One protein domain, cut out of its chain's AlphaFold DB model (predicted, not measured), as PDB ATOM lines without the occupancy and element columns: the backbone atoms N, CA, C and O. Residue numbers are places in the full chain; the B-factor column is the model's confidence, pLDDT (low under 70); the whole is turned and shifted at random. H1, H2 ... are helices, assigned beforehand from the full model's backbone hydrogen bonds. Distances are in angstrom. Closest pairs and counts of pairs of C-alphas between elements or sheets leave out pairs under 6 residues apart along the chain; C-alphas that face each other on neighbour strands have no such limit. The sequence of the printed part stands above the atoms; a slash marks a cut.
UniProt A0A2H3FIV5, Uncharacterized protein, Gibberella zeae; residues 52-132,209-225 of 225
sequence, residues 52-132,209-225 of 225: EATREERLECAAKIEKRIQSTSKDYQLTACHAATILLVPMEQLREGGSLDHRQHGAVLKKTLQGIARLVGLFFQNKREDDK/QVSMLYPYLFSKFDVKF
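What this domain is: This is residues 52 to 132 and 209 to 225 of the 225 residues of an uncharacterized protein of Gibberella zeae (UniProt A0A2H3FIV5). What does the model look like? Two long helices, H1 and H4, meet near one end of each as a V, and H2 sits in the angle between them, with H5 packed on H2 away from H1. The last residues of H4, 125 to 132, stick out as a bare arm. What is it made of? The printed part has 98 residues with five named helices, H1 to H5 along the chain, and no named strand; its class is all helix. How tight is it? It is compact, with a radius of gyration of the C-alphas of 13.9 A, and it spans 43 by 31 by 24 A.

How they stand to each other: What does the longest helix touch? H4, residues 106 to 132, touches H1, residues 55 to 70, with 106 to 110 alone against 65 to 70 of H1; the closest C-alphas, of Ile 69 and Gly 106, are 4.0 A apart, at a steep tilt of 68 degrees, only just short of about perpendicular, and they run opposite ways. With residues 113 to 117 alone, H4 touches H2, residues 80 to 88, about perpendicular at 80 degrees, the closest C-alphas being those of His 82 and Leu 113, 5.9 A apart. What else touches H2? H1 touches it with residues 55 to 62 alone, at a steep tilt of 48 degrees, closest at C-alphas Arg 58 and Leu 87, 5.8 A. H5, residues 209 to 220, touches it at a steep tilt of 57 degrees, closest at C-alphas Ala 84 and Leu 213, 6.8 A; H5 and H1 are apart. Where is H3? H3, residues 91 to 94, only just touches H1, with 3 pairs of C-alphas within 8 A, the closest being Cys 61 and Leu 94, 6.8 A. How are the backbones? In H1, H2 and H4 every O i to N i+4 pair is within hydrogen-bond range, in H5 7 of 8 are, and H3 is too short for such a pair.

Where its parts are: How long are the longer helices? From first to last C-alpha H4 measures 39.1 A, H1 22.5 A and H5 16.3 A. Where are the anchor points? H1 begins with C-alpha 55 at (-50.764, 39.891, -46.329), H4 begins with C-alpha 106 at (-30.304, 41.231, -37.198), and H5 ends with C-alpha 220 at (-54.947, 31.792, -34.905).

The domain as a whole: Where is the printed part cut? Residues 133 to 208 are not printed, and C-alphas 132 and 209 are 22.9 A apart. Which link is long? H3 to H4, with 11 residues. Where is confidence low? Residues 52 to 53, 120 to 132 and 209 to 225 have pLDDT under 70.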
ATOM      1  N   GLU A  52     -55.690  41.865 -46.043       56.88
ATOM      2  CA  GLU A  52     -55.561  40.766 -47.016       56.88
ATOM      3  C   GLU A  52     -54.679  41.191 -48.198       56.88
ATOM      4  O   GLU A  52     -53.753  40.470 -48.558       56.88
ATOM      5  N   ALA A  53     -54.879  42.404 -48.729       68.88
ATOM      6  CA  ALA A  53     -54.127  42.912 -49.880       68.88
ATOM      7  C   ALA A  53     -52.608  43.005 -49.637       68.88
ATOM      8  O   ALA A  53     -51.823  42.825 -50.563       68.88
ATOM      9  N   THR A  54     -52.185  43.264 -48.395       74.50
ATOM     10  CA  THR A  54     -50.759  43.353 -48.019       74.50
ATOM     11  C   THR A  54     -50.245  42.107 -47.294       74.50
ATOM     12  O   THR A  54     -49.095  42.064 -46.860       74.50
ATOM     13  N   ARG A  55     -51.077  41.068 -47.148       76.44
ATOM     14  CA  ARG A  55     -50.764  39.891 -46.329       76.44
ATOM     15  C   ARG A  55     -49.531  39.145 -46.818       76.44
ATOM     16  O   ARG A  55     -48.674  38.793 -46.010       76.44
ATOM     17  N   GLU A  56     -49.450  38.898 -48.120       81.56
ATOM     18  CA  GLU A  56     -48.331  38.170 -48.726       81.56
ATOM     19  C   GLU A  56     -47.021  38.953 -48.593       81.56
ATOM     20  O   GLU A  56     -46.027  38.391 -48.134       81.56
ATOM     21  N   GLU A  57     -47.042  40.265 -48.867       86.00
ATOM     22  CA  GLU A  57     -45.883  41.160 -48.691       86.00
ATOM     23  C   GLU A  57     -45.388  41.128 -47.235       86.00
ATOM     24  O   GLU A  57     -44.194  40.991 -46.969       86.00
ATOM     25  N   ARG A  58     -46.307  41.157 -46.263       85.94
ATOM     26  CA  ARG A  58     -45.968  41.101 -44.832       85.94
ATOM     27  C   ARG A  58     -45.382  39.755 -44.407       85.94
ATOM     28  O   ARG A  58     -44.457  39.729 -43.594       85.94
ATOM     29  N   LEU A  59     -45.890  38.643 -44.941       82.69
ATOM     30  CA  LEU A  59     -45.330  37.310 -44.689       82.69
ATOM     31  C   LEU A  59     -43.927  37.175 -45.292       82.69
ATOM     32  O   LEU A  59     -43.032  36.614 -44.655       82.69
ATOM     33  N   GLU A  60     -43.705  37.745 -46.476       90.19
ATOM     34  CA  GLU A  60     -42.380  37.804 -47.085       90.19
ATOM     35  C   GLU A  60     -41.411  38.643 -46.233       90.19
ATOM     36  O   GLU A  60     -40.283  38.214 -45.967       90.19
ATOM     37  N   CYS A  61     -41.852  39.804 -45.736       89.88
ATOM     38  CA  CYS A  61     -41.090  40.611 -44.784       89.88
ATOM     39  C   CYS A  61     -40.745  39.817 -43.519       89.88
ATOM     40  O   CYS A  61     -39.593  39.845 -43.088       89.88
ATOM     41  N   ALA A  62     -41.695  39.066 -42.954       89.44
ATOM     42  CA  ALA A  62     -41.450  38.235 -41.778       89.44
ATOM     43  C   ALA A  62     -40.346  37.198 -42.028       89.44
ATOM     44  O   ALA A  62     -39.395  37.118 -41.248       89.44
ATOM     45  N   ALA A  63     -40.408  36.482 -43.153       90.44
ATOM     46  CA  ALA A  63     -39.382  35.511 -43.533       90.44
ATOM     47  C   ALA A  63     -38.003  36.169 -43.726       90.44
ATOM     48  O   ALA A  63     -36.983  35.644 -43.270       90.44
ATOM     49  N   LYS A  64     -37.950  37.349 -44.362       94.38
ATOM     50  CA  LYS A  64     -36.702  38.108 -44.547       94.38
ATOM     51  C   LYS A  64     -36.115  38.571 -43.211       94.38
ATOM     52  O   LYS A  64     -34.911  38.414 -42.998       94.38
ATOM     53  N   ILE A  65     -36.942  39.098 -42.308       92.88
ATOM     54  CA  ILE A  65     -36.539  39.534 -40.962       92.88
ATOM     55  C   ILE A  65     -36.016  38.349 -40.147       92.88
ATOM     56  O   ILE A  65     -34.945  38.444 -39.551       92.88
ATOM     57  N   GLU A  66     -36.721  37.219 -40.148       91.19
ATOM     58  CA  GLU A  66     -36.294  36.009 -39.443       91.19
ATOM     59  C   GLU A  66     -34.931  35.529 -39.940       91.19
ATOM     60  O   GLU A  66     -34.000  35.374 -39.148       91.19
ATOM     61  N   LYS A  67     -34.773  35.399 -41.261       93.88
ATOM     62  CA  LYS A  67     -33.512  34.993 -41.890       93.88
ATOM     63  C   LYS A  67     -32.382  35.972 -41.566       93.88
ATOM     64  O   LYS A  67     -31.240  35.571 -41.326       93.88
ATOM     65  N   ARG A  68     -32.695  37.269 -41.502       94.44
ATOM     66  CA  ARG A  68     -31.741  38.303 -41.096       94.44
ATOM     67  C   ARG A  68     -31.321  38.140 -39.641       94.44
ATOM     68  O   ARG A  68     -30.131  38.226 -39.352       94.44
ATOM     69  N   ILE A  69     -32.247  37.866 -38.729       92.56
ATOM     70  CA  ILE A  69     -31.926  37.616 -37.320       92.56
ATOM     71  C   ILE A  69     -31.112  36.328 -37.176       92.56
ATOM     72  O   ILE A  69     -30.125  36.324 -36.440       92.56
ATOM     73  N   GLN A  70     -31.450  35.277 -37.924       93.56
ATOM     74  CA  GLN A  70     -30.728  34.002 -37.928       93.56
ATOM     75  C   GLN A  70     -29.256  34.147 -38.319       93.56
ATOM     76  O   GLN A  70     -28.406  33.435 -37.785       93.56
ATOM     77  N   SER A  71     -28.926  35.125 -39.172       91.75
ATOM     78  CA  SER A  71     -27.529  35.434 -39.510       91.75
ATOM     79  C   SER A  71     -26.688  35.874 -38.301       91.75
ATOM     80  O   SER A  71     -25.473  35.706 -38.307       91.75
ATOM     81  N   THR A  72     -27.321  36.414 -37.252       89.00
ATOM     82  CA  THR A  72     -26.663  36.866 -36.012       89.00
ATOM     83  C   THR A  72     -26.957  35.949 -34.816       89.00
ATOM     84  O   THR A  72     -26.155  35.830 -33.897       89.00
ATOM     85  N   SER A  73     -28.127  35.317 -34.785       87.12
ATOM     86  CA  SER A  73     -28.585  34.400 -33.740       87.12
ATOM     87  C   SER A  73     -29.084  33.126 -34.400       87.12
ATOM     88  O   SER A  73     -30.250  33.059 -34.784       87.12
ATOM     89  N   LYS A  74     -28.199  32.133 -34.527       88.81
ATOM     90  CA  LYS A  74     -28.550  30.827 -35.095       88.81
ATOM     91  C   LYS A  74     -29.784  30.257 -34.390       88.81
ATOM     92  O   LYS A  74     -29.970  30.479 -33.195       88.81
ATOM     93  N   ASP A  75     -30.631  29.594 -35.167       88.50
ATOM     94  CA  ASP A  75     -31.862  28.934 -34.712       88.50
ATOM     95  C   ASP A  75     -32.944  29.870 -34.149       88.50
ATOM     96  O   ASP A  75     -33.922  29.417 -33.556       88.50
ATOM     97  N   TYR A  76     -32.812  31.187 -34.344       89.06
ATOM     98  CA  TYR A  76     -33.881  32.111 -33.988       89.06
ATOM     99  C   TYR A  76     -35.140  31.827 -34.808       89.06
ATOM    100  O   TYR A  76     -35.078  31.769 -36.038       89.06
ATOM    101  N   GLN A  77     -36.271  31.726 -34.114       88.44
ATOM    102  CA  GLN A  77     -37.589  31.613 -34.720       88.44
ATOM    103  C   GLN A  77     -38.487  32.762 -34.276       88.44
ATOM    104  O   GLN A  77     -38.452  33.195 -33.115       88.44
ATOM    105  N   LEU A  78     -39.299  33.273 -35.199       83.56
ATOM    106  CA  LEU A  78     -40.330  34.244 -34.845       83.56
ATOM    107  C   LEU A  78     -41.389  33.582 -33.954       83.56
ATOM    108  O   LEU A  78     -41.898  32.506 -34.247       83.56
ATOM    109  N   THR A  79     -41.744  34.250 -32.857       84.31
ATOM    110  CA  THR A  79     -42.875  33.839 -32.023       84.31
ATOM    111  C   THR A  79     -44.173  34.341 -32.650       84.31
ATOM    112  O   THR A  79     -44.158  35.255 -33.479       84.31
ATOM    113  N   ALA A  80     -45.313  33.817 -32.198       76.38
ATOM    114  CA  ALA A  80     -46.623  34.312 -32.618       76.38
ATOM    115  C   ALA A  80     -46.777  35.829 -32.389       76.38
ATOM    116  O   ALA A  80     -47.287  36.536 -33.252       76.38
ATOM    117  N   CYS A  81     -46.263  36.353 -31.269       74.44
ATOM    118  CA  CYS A  81     -46.282  37.787 -30.979       74.44
ATOM    119  C   CYS A  81     -45.431  38.592 -31.975       74.44
ATOM    120  O   CYS A  81     -45.871  39.635 -32.464       74.44
ATOM    121  N   HIS A  82     -44.244  38.091 -32.341       82.81
ATOM    122  CA  HIS A  82     -43.408  38.736 -33.357       82.81
ATOM    123  C   HIS A  82     -44.086  38.729 -34.735       82.81
ATOM    124  O   HIS A  82     -44.116  39.758 -35.405       82.81
ATOM    125  N   ALA A  83     -44.663  37.595 -35.140       76.56
ATOM    126  CA  ALA A  83     -45.364  37.468 -36.415       76.56
ATOM    127  C   ALA A  83     -46.587  38.391 -36.479       76.56
ATOM    128  O   ALA A  83     -46.752  39.136 -37.442       76.56
ATOM    129  N   ALA A  84     -47.406  38.409 -35.428       73.19
ATOM    130  CA  ALA A  84     -48.577  39.272 -35.366       73.19
ATOM    131  C   ALA A  84     -48.196  40.761 -35.367       73.19
ATOM    132  O   ALA A  84     -48.852  41.556 -36.031       73.19
ATOM    133  N   THR A  85     -47.090  41.131 -34.710       80.38
ATOM    134  CA  THR A  85     -46.530  42.489 -34.800       80.38
ATOM    135  C   THR A  85     -46.240  42.858 -36.254       80.38
ATOM    136  O   THR A  85     -46.737  43.869 -36.737       80.38
ATOM    137  N   ILE A  86     -45.497  42.022 -36.985       81.62
ATOM    138  CA  ILE A  86     -45.140  42.273 -38.394       81.62
ATOM    139  C   ILE A  86     -46.391  42.372 -39.284       81.62
ATOM    140  O   ILE A  86     -46.454  43.198 -40.194       81.62
ATOM    141  N   LEU A  87     -47.418  41.571 -39.005       78.12
ATOM    142  CA  LEU A  87     -48.673  41.610 -39.754       78.12
ATOM    143  C   LEU A  87     -49.503  42.879 -39.499       78.12
ATOM    144  O   LEU A  87     -50.287  43.251 -40.367       78.12
ATOM    145  N   LEU A  88     -49.334  43.539 -38.352       75.94
ATOM    146  CA  LEU A  88     -50.186  44.657 -37.927       75.94
ATOM    147  C   LEU A  88     -49.519  46.030 -38.007       75.94
ATOM    148  O   LEU A  88     -50.224  47.033 -38.095       75.94
ATOM    149  N   VAL A  89     -48.186  46.109 -37.983       78.38
ATOM    150  CA  VAL A  89     -47.495  47.403 -38.111       78.38
ATOM    151  C   VAL A  89     -47.814  48.079 -39.453       78.38
ATOM    152  O   VAL A  89     -48.058  47.393 -40.447       78.38
ATOM    153  N   PRO A  90     -47.781  49.416 -39.543       78.00
ATOM    154  CA  PRO A  90     -47.861  50.107 -40.830       78.00
ATOM    155  C   PRO A  90     -46.789  49.604 -41.811       78.00
ATOM    156  O   PRO A  90     -45.678  49.260 -41.395       78.00
ATOM    157  N   MET A  91     -47.105  49.540 -43.108       80.25
ATOM    158  CA  MET A  91     -46.185  48.999 -44.125       80.25
ATOM    159  C   MET A  91     -44.877  49.793 -44.212       80.25
ATOM    160  O   MET A  91     -43.824  49.233 -44.504       80.25
ATOM    161  N   GLU A  92     -44.922  51.079 -43.885       79.81
ATOM    162  CA  GLU A  92     -43.779  51.987 -43.812       79.81
ATOM    163  C   GLU A  92     -42.736  51.503 -42.801       79.81
ATOM    164  O   GLU A  92     -41.546  51.730 -42.985       79.81
ATOM    165  N   GLN A  93     -43.157  50.784 -41.753       82.56
ATOM    166  CA  GLN A  93     -42.238  50.207 -40.773       82.56
ATOM    167  C   GLN A  93     -41.476  48.997 -41.324       82.56
ATOM    168  O   GLN A  93     -40.401  48.696 -40.818       82.56
ATOM    169  N   LEU A  94     -42.014  48.312 -42.338       85.06
ATOM    170  CA  LEU A  94     -41.408  47.131 -42.966       85.06
ATOM    171  C   LEU A  94     -40.574  47.473 -44.209       85.06
ATOM    172  O   LEU A  94     -39.754  46.661 -44.645       85.06
ATOM    173  N   ARG A  95     -40.814  48.650 -44.793       87.88
ATOM    174  CA  ARG A  95     -40.142  49.164 -45.993       87.88
ATOM    175  C   ARG A  95     -38.851  49.904 -45.645       87.88
ATOM    176  O   ARG A  95     -38.483  50.028 -44.482       87.88
ATOM    177  N   GLU A  96     -38.147  50.357 -46.678       88.19
ATOM    178  CA  GLU A  96     -36.825  50.974 -46.559       88.19
ATOM    179  C   GLU A  96     -36.800  52.131 -45.550       88.19
ATOM    180  O   GLU A  96     -37.603  53.058 -45.624       88.19
ATOM    181  N   GLY A  97     -35.875  52.051 -44.589       78.69
ATOM    182  CA  GLY A  97     -35.729  53.044 -43.518       78.69
ATOM    183  C   GLY A  97     -36.716  52.884 -42.352       78.69
ATOM    184  O   GLY A  97     -36.562  53.558 -41.333       78.69
ATOM    185  N   GLY A  98     -37.682  51.970 -42.458       81.62
ATOM    186  CA  GLY A  98     -38.605  51.612 -41.385       81.62
ATOM    187  C   GLY A  98     -37.929  50.844 -40.248       81.62
ATOM    188  O   GLY A  98     -36.892  50.207 -40.434       81.62
ATOM    189  N   SER A  99     -38.526  50.875 -39.051       81.81
ATOM    190  CA  SER A  99     -37.960  50.266 -37.831       81.81
ATOM    191  C   SER A  99     -37.841  48.733 -37.866       81.81
ATOM    192  O   SER A  99     -37.052  48.161 -37.111       81.81
ATOM    193  N   LEU A 100     -38.599  48.079 -38.746       87.69
ATOM    194  CA  LEU A 100     -38.609  46.639 -38.997       87.69
ATOM    195  C   LEU A 100     -38.173  46.308 -40.435       87.69
ATOM    196  O   LEU A 100     -38.480  45.233 -40.946       87.69
ATOM    197  N   ASP A 101     -37.421  47.197 -41.086       90.00
ATOM    198  CA  ASP A 101     -36.816  46.909 -42.384       90.00
ATOM    199  C   ASP A 101     -35.829  45.735 -42.272       90.00
ATOM    200  O   ASP A 101     -34.821  45.793 -41.564       90.00
ATOM    201  N   HIS A 102     -36.082  44.668 -43.028       90.56
ATOM    202  CA  HIS A 102     -35.216  43.492 -43.118       90.56
ATOM    203  C   HIS A 102     -33.752  43.788 -43.500       90.56
ATOM    204  O   HIS A 102     -32.879  42.946 -43.267       90.56
ATOM    205  N   ARG A 103     -33.454  44.954 -44.089       90.69
ATOM    206  CA  ARG A 103     -32.078  45.388 -44.383       90.69
ATOM    207  C   ARG A 103     -31.287  45.745 -43.127       90.69
ATOM    208  O   ARG A 103     -30.052  45.659 -43.144       90.69
ATOM    209  N   GLN A 104     -31.970  46.081 -42.033       89.31
ATOM    210  CA  GLN A 104     -31.333  46.382 -40.759       89.31
ATOM    211  C   GLN A 104     -30.491  45.213 -40.227       89.31
ATOM    212  O   GLN A 104     -30.566  44.059 -40.665       89.31
ATOM    213  N   HIS A 105     -29.644  45.525 -39.249       90.25
ATOM    214  CA  HIS A 105     -28.831  44.523 -38.578       90.25
ATOM    215  C   HIS A 105     -29.715  43.566 -37.759       90.25
ATOM    216  O   HIS A 105     -30.568  44.011 -36.990       90.25
ATOM    217  N   GLY A 106     -29.476  42.253 -37.856       88.94
ATOM    218  CA  GLY A 106     -30.304  41.231 -37.198       88.94
ATOM    219  C   GLY A 106     -30.436  41.426 -35.682       88.94
ATOM    220  O   GLY A 106     -31.516  41.268 -35.122       88.94
ATOM    221  N   ALA A 107     -29.363  41.860 -35.012       85.62
ATOM    222  CA  ALA A 107     -29.408  42.208 -33.587       85.62
ATOM    223  C   ALA A 107     -30.393  43.348 -33.253       85.62
ATOM    224  O   ALA A 107     -31.016  43.311 -32.192       85.62
ATOM    225  N   VAL A 108     -30.539  44.343 -34.136       85.69
ATOM    226  CA  VAL A 108     -31.475  45.464 -33.949       85.69
ATOM    227  C   VAL A 108     -32.901  44.960 -34.121       85.69
ATOM    228  O   VAL A 108     -33.694  45.097 -33.198       85.69
ATOM    229  N   LEU A 109     -33.183  44.254 -35.221       87.81
ATOM    230  CA  LEU A 109     -34.498  43.661 -35.489       87.81
ATOM    231  C   LEU A 109     -34.971  42.761 -34.341       87.81
ATOM    232  O   LEU A 109     -36.101  42.878 -33.872       87.81
ATOM    233  N   LYS A 110     -34.078  41.907 -33.827       89.44
ATOM    234  CA  LYS A 110     -34.360  41.048 -32.674       89.44
ATOM    235  C   LYS A 110     -34.700  41.859 -31.424       89.44
ATOM    236  O   LYS A 110     -35.695  41.560 -30.770       89.44
ATOM    237  N   LYS A 111     -33.897  42.877 -31.087       85.06
ATOM    238  CA  LYS A 111     -34.147  43.740 -29.920       85.06
ATOM    239  C   LYS A 111     -35.469  44.499 -30.057       85.06
ATOM    240  O   LYS A 111     -36.212  44.563 -29.082       85.06
ATOM    241  N   THR A 112     -35.783  45.015 -31.245       84.69
ATOM    242  CA  THR A 112     -37.042  45.720 -31.524       84.69
ATOM    243  C   THR A 112     -38.243  44.800 -31.311       84.69
ATOM    244  O   THR A 112     -39.118  45.118 -30.509       84.69
ATOM    245  N   LEU A 113     -38.252  43.619 -31.941       86.25
ATOM    246  CA  LEU A 113     -39.341  42.646 -31.796       86.25
ATOM    247  C   LEU A 113     -39.514  42.171 -30.346       86.25
ATOM    248  O   LEU A 113     -40.637  42.097 -29.852       86.25
ATOM    249  N   GLN A 114     -38.413  41.914 -29.635       86.19
ATOM    250  CA  GLN A 114     -38.453  41.554 -28.215       86.19
ATOM    251  C   GLN A 114     -38.974  42.696 -27.335       86.19
ATOM    252  O   GLN A 114     -39.690  42.443 -26.369       86.19
ATOM    253  N   GLY A 115     -38.617  43.943 -27.650       77.88
ATOM    254  CA  GLY A 115     -39.119  45.126 -26.955       77.88
ATOM    255  C   GLY A 115     -40.633  45.259 -27.090       77.88
ATOM    256  O   GLY A 115     -41.321  45.430 -26.086       77.88
ATOM    257  N   ILE A 116     -41.150  45.088 -28.309       79.19
ATOM    258  CA  ILE A 116     -42.592  45.095 -28.580       79.19
ATOM    259  C   ILE A 116     -43.281  43.946 -27.837       79.19
ATOM    260  O   ILE A 116     -44.240  44.181 -27.108       79.19
ATOM    261  N   ALA A 117     -42.760  42.720 -27.937       77.06
ATOM    262  CA  ALA A 117     -43.351  41.561 -27.271       77.06
ATOM    263  C   ALA A 117     -43.409  41.716 -25.742       77.06
ATOM    264  O   ALA A 117     -44.413  41.368 -25.122       77.06
ATOM    265  N   ARG A 118     -42.364  42.285 -25.127       74.62
ATOM    266  CA  ARG A 118     -42.360  42.592 -23.688       74.62
ATOM    267  C   ARG A 118     -43.443  43.593 -23.317       74.62
ATOM    268  O   ARG A 118     -44.104  43.403 -22.306       74.62
ATOM    269  N   LEU A 119     -43.641  44.630 -24.124       70.12
ATOM    270  CA  LEU A 119     -44.668  45.636 -23.862       70.12
ATOM    271  C   LEU A 119     -46.077  45.086 -23.990       70.12
ATOM    272  O   LEU A 119     -46.918  45.365 -23.145       70.12
ATOM    273  N   VAL A 120     -46.316  44.275 -25.018       69.44
ATOM    274  CA  VAL A 120     -47.583  43.564 -25.181       69.44
ATOM    275  C   VAL A 120     -47.836  42.669 -23.962       69.44
ATOM    276  O   VAL A 120     -48.929  42.685 -23.404       69.44
ATOM    277  N   GLY A 121     -46.809  41.959 -23.483       66.38
ATOM    278  CA  GLY A 121     -46.881  41.169 -22.251       66.38
ATOM    279  C   GLY A 121     -47.219  42.001 -21.009       66.38
ATOM    280  O   GLY A 121     -48.145  41.649 -20.284       66.38
ATOM    281  N   LEU A 122     -46.520  43.120 -20.792       66.69
ATOM    282  CA  LEU A 122     -46.768  44.031 -19.665       66.69
ATOM    283  C   LEU A 122     -48.178  44.628 -19.708       66.69
ATOM    284  O   LEU A 122     -48.850  44.694 -18.686       66.69
ATOM    285  N   PHE A 123     -48.657  45.009 -20.892       68.25
ATOM    286  CA  PHE A 123     -50.019  45.506 -21.060       68.25
ATOM    287  C   PHE A 123     -51.059  44.466 -20.618       68.25
ATOM    288  O   PHE A 123     -52.005  44.805 -19.909       68.25
ATOM    289  N   PHE A 124     -50.881  43.196 -20.992       61.78
ATOM    290  CA  PHE A 124     -51.804  42.136 -20.580       61.78
ATOM    291  C   PHE A 124     -51.685  41.754 -19.107       61.78
ATOM    292  O   PHE A 124     -52.688  41.355 -18.519       61.78
ATOM    293  N   GLN A 125     -50.497  41.865 -18.513       60.66
ATOM    294  CA  GLN A 125     -50.315  41.671 -17.074       60.66
ATOM    295  C   GLN A 125     -51.066  42.749 -16.293       60.66
ATOM    296  O   GLN A 125     -51.938  42.404 -15.501       60.66
ATOM    297  N   ASN A 126     -50.846  44.023 -16.624       58.25
ATOM    298  CA  ASN A 126     -51.518  45.139 -15.960       58.25
ATOM    299  C   ASN A 126     -53.041  45.085 -16.151       58.25
ATOM    300  O   ASN A 126     -53.786  45.259 -15.197       58.25
ATOM    301  N   LYS A 127     -53.523  44.748 -17.356       58.41
ATOM    302  CA  LYS A 127     -54.965  44.602 -17.605       58.41
ATOM    303  C   LYS A 127     -55.605  43.522 -16.722       58.41
ATOM    304  O   LYS A 127     -56.713  43.700 -16.239       58.41
ATOM    305  N   ARG A 128     -54.916  42.396 -16.504       56.88
ATOM    306  CA  ARG A 128     -55.415  41.321 -15.628       56.88
ATOM    307  C   ARG A 128     -55.409  41.711 -14.154       56.88
ATOM    308  O   ARG A 128     -56.187  41.139 -13.402       56.88
ATOM    309  N   GLU A 129     -54.502  42.584 -13.738       53.94
ATOM    310  CA  GLU A 129     -54.455  43.114 -12.373       53.94
ATOM    311  C   GLU A 129     -55.604  44.104 -12.146       53.94
ATOM    312  O   GLU A 129     -56.348  43.934 -11.184       53.94
ATOM    313  N   ASP A 130     -55.856  45.004 -13.103       52.28
ATOM    314  CA  ASP A 130     -57.009  45.919 -13.085       52.28
ATOM    315  C   ASP A 130     -58.353  45.160 -13.042       52.28
ATOM    316  O   ASP A 130     -59.267  45.528 -12.304       52.28
ATOM    317  N   ASP A 131     -58.474  44.067 -13.805       53.94
ATOM    318  CA  ASP A 131     -59.681  43.231 -13.811       53.94
ATOM    319  C   ASP A 131     -59.858  42.473 -12.476       53.94
ATOM    320  O   ASP A 131     -60.985  42.221 -12.047       53.94
ATOM    321  N   LYS A 132     -58.766  42.120 -11.785       53.31
ATOM    322  CA  LYS A 132     -58.810  41.399 -10.498       53.31
ATOM    323  C   LYS A 132     -59.168  42.301  -9.321       53.31
ATOM    324  O   LYS A 132     -59.972  41.879  -8.493       53.31
ATOM    325  N   GLN A 209     -54.355  48.682 -31.171       42.84
ATOM    326  CA  GLN A 209     -53.460  47.751 -31.878       42.84
ATOM    327  C   GLN A 209     -53.029  46.580 -30.981       42.84
ATOM    328  O   GLN A 209     -52.988  45.432 -31.426       42.84
ATOM    329  N   VAL A 210     -52.785  46.842 -29.692       42.66
ATOM    330  CA  VAL A 210     -52.485  45.805 -28.686       42.66
ATOM    331  C   VAL A 210     -53.730  44.983 -28.329       42.66
ATOM    332  O   VAL A 210     -53.648  43.772 -28.131       42.66
ATOM    333  N   SER A 211     -54.911  45.601 -28.318       37.56
ATOM    334  CA  SER A 211     -56.189  44.917 -28.115       37.56
ATOM    335  C   SER A 211     -56.634  44.127 -29.348       37.56
ATOM    336  O   SER A 211     -57.318  43.127 -29.176       37.56
ATOM    337  N   MET A 212     -56.232  44.512 -30.565       40.97
ATOM    338  CA  MET A 212     -56.435  43.734 -31.798       40.97
ATOM    339  C   MET A 212     -55.453  42.567 -31.925       40.97
ATOM    340  O   MET A 212     -55.809  41.521 -32.467       40.97
ATOM    341  N   LEU A 213     -54.250  42.693 -31.354       43.78
ATOM    342  CA  LEU A 213     -53.350  41.557 -31.148       43.78
ATOM    343  C   LEU A 213     -54.009  40.475 -30.276       43.78
ATOM    344  O   LEU A 213     -53.738  39.300 -30.484       43.78
ATOM    345  N   TYR A 214     -54.903  40.836 -29.349       39.62
ATOM    346  CA  TYR A 214     -55.508  39.896 -28.398       39.62
ATOM    347  C   TYR A 214     -56.370  38.795 -29.050       39.62
ATOM    348  O   TYR A 214     -56.030  37.623 -28.874       39.62
ATOM    349  N   PRO A 215     -57.418  39.092 -29.852       38.62
ATOM    350  CA  PRO A 215     -58.186  38.059 -30.543       38.62
ATOM    351  C   PRO A 215     -57.398  37.413 -31.689       38.62
ATOM    352  O   PRO A 215     -57.597  36.233 -31.952       38.62
ATOM    353  N   TYR A 216     -56.477  38.128 -32.349       34.62
ATOM    354  CA  TYR A 216     -55.705  37.562 -33.464       34.62
ATOM    355  C   TYR A 216     -54.638  36.561 -32.994       34.62
ATOM    356  O   TYR A 216     -54.421  35.541 -33.648       34.62
ATOM    357  N   LEU A 217     -54.007  36.817 -31.840       34.34
ATOM    358  CA  LEU A 217     -53.116  35.862 -31.188       34.34
ATOM    359  C   LEU A 217     -53.918  34.664 -30.681       34.34
ATOM    360  O   LEU A 217     -53.593  33.566 -31.091       34.34
ATOM    361  N   PHE A 218     -55.003  34.855 -29.919       33.84
ATOM    362  CA  PHE A 218     -55.794  33.744 -29.360       33.84
ATOM    363  C   PHE A 218     -56.556  32.897 -30.396       33.84
ATOM    364  O   PHE A 218     -56.751  31.706 -30.177       33.84
ATOM    365  N   SER A 219     -57.012  33.482 -31.510       30.20
ATOM    366  CA  SER A 219     -57.827  32.770 -32.507       30.20
ATOM    367  C   SER A 219     -57.007  31.997 -33.542       30.20
ATOM    368  O   SER A 219     -57.549  31.068 -34.141       30.20
ATOM    369  N   LYS A 220     -55.756  32.394 -33.823       28.64
ATOM    370  CA  LYS A 220     -54.947  31.792 -34.905       28.64
ATOM    371  C   LYS A 220     -53.676  31.094 -34.440       28.64
ATOM    372  O   LYS A 220     -53.169  30.246 -35.168       28.64
ATOM    373  N   PHE A 221     -53.163  31.432 -33.265       29.05
ATOM    374  CA  PHE A 221     -51.976  30.807 -32.704       29.05
ATOM    375  C   PHE A 221     -52.342  30.365 -31.293       29.05
ATOM    376  O   PHE A 221     -52.693  31.187 -30.465       29.05
ATOM    377  N   ASP A 222     -52.318  29.071 -31.003       28.92
ATOM    378  CA  ASP A 222     -52.695  28.523 -29.692       28.92
ATOM    379  C   ASP A 222     -51.639  28.916 -28.624       28.92
ATOM    380  O   ASP A 222     -50.786  28.129 -28.212       28.92
ATOM    381  N   VAL A 223     -51.591  30.206 -28.273       30.08
ATOM    382  CA  VAL A 223     -50.566  30.833 -27.436       30.08
ATOM    383  C   VAL A 223     -51.050  30.782 -25.996       30.08
ATOM    384  O   VAL A 223     -51.811  31.634 -25.537       30.08
ATOM    385  N   LYS A 224     -50.578  29.773 -25.266       26.94
ATOM    386  CA  LYS A 224     -50.650  29.751 -23.803       26.94
ATOM    387  C   LYS A 224     -49.542  30.653 -23.251       26.94
ATOM    388  O   LYS A 224     -48.365  30.372 -23.473       26.94
ATOM    389  N   PHE A 225     -49.942  31.746 -22.603       34.66
ATOM    390  CA  PHE A 225     -49.062  32.620 -21.820       34.66
ATOM    391  C   PHE A 225     -48.728  31.996 -20.467       34.66
ATOM    392  O   PHE A 225     -49.648  31.389 -19.868       34.66
TER     393      PHE A 225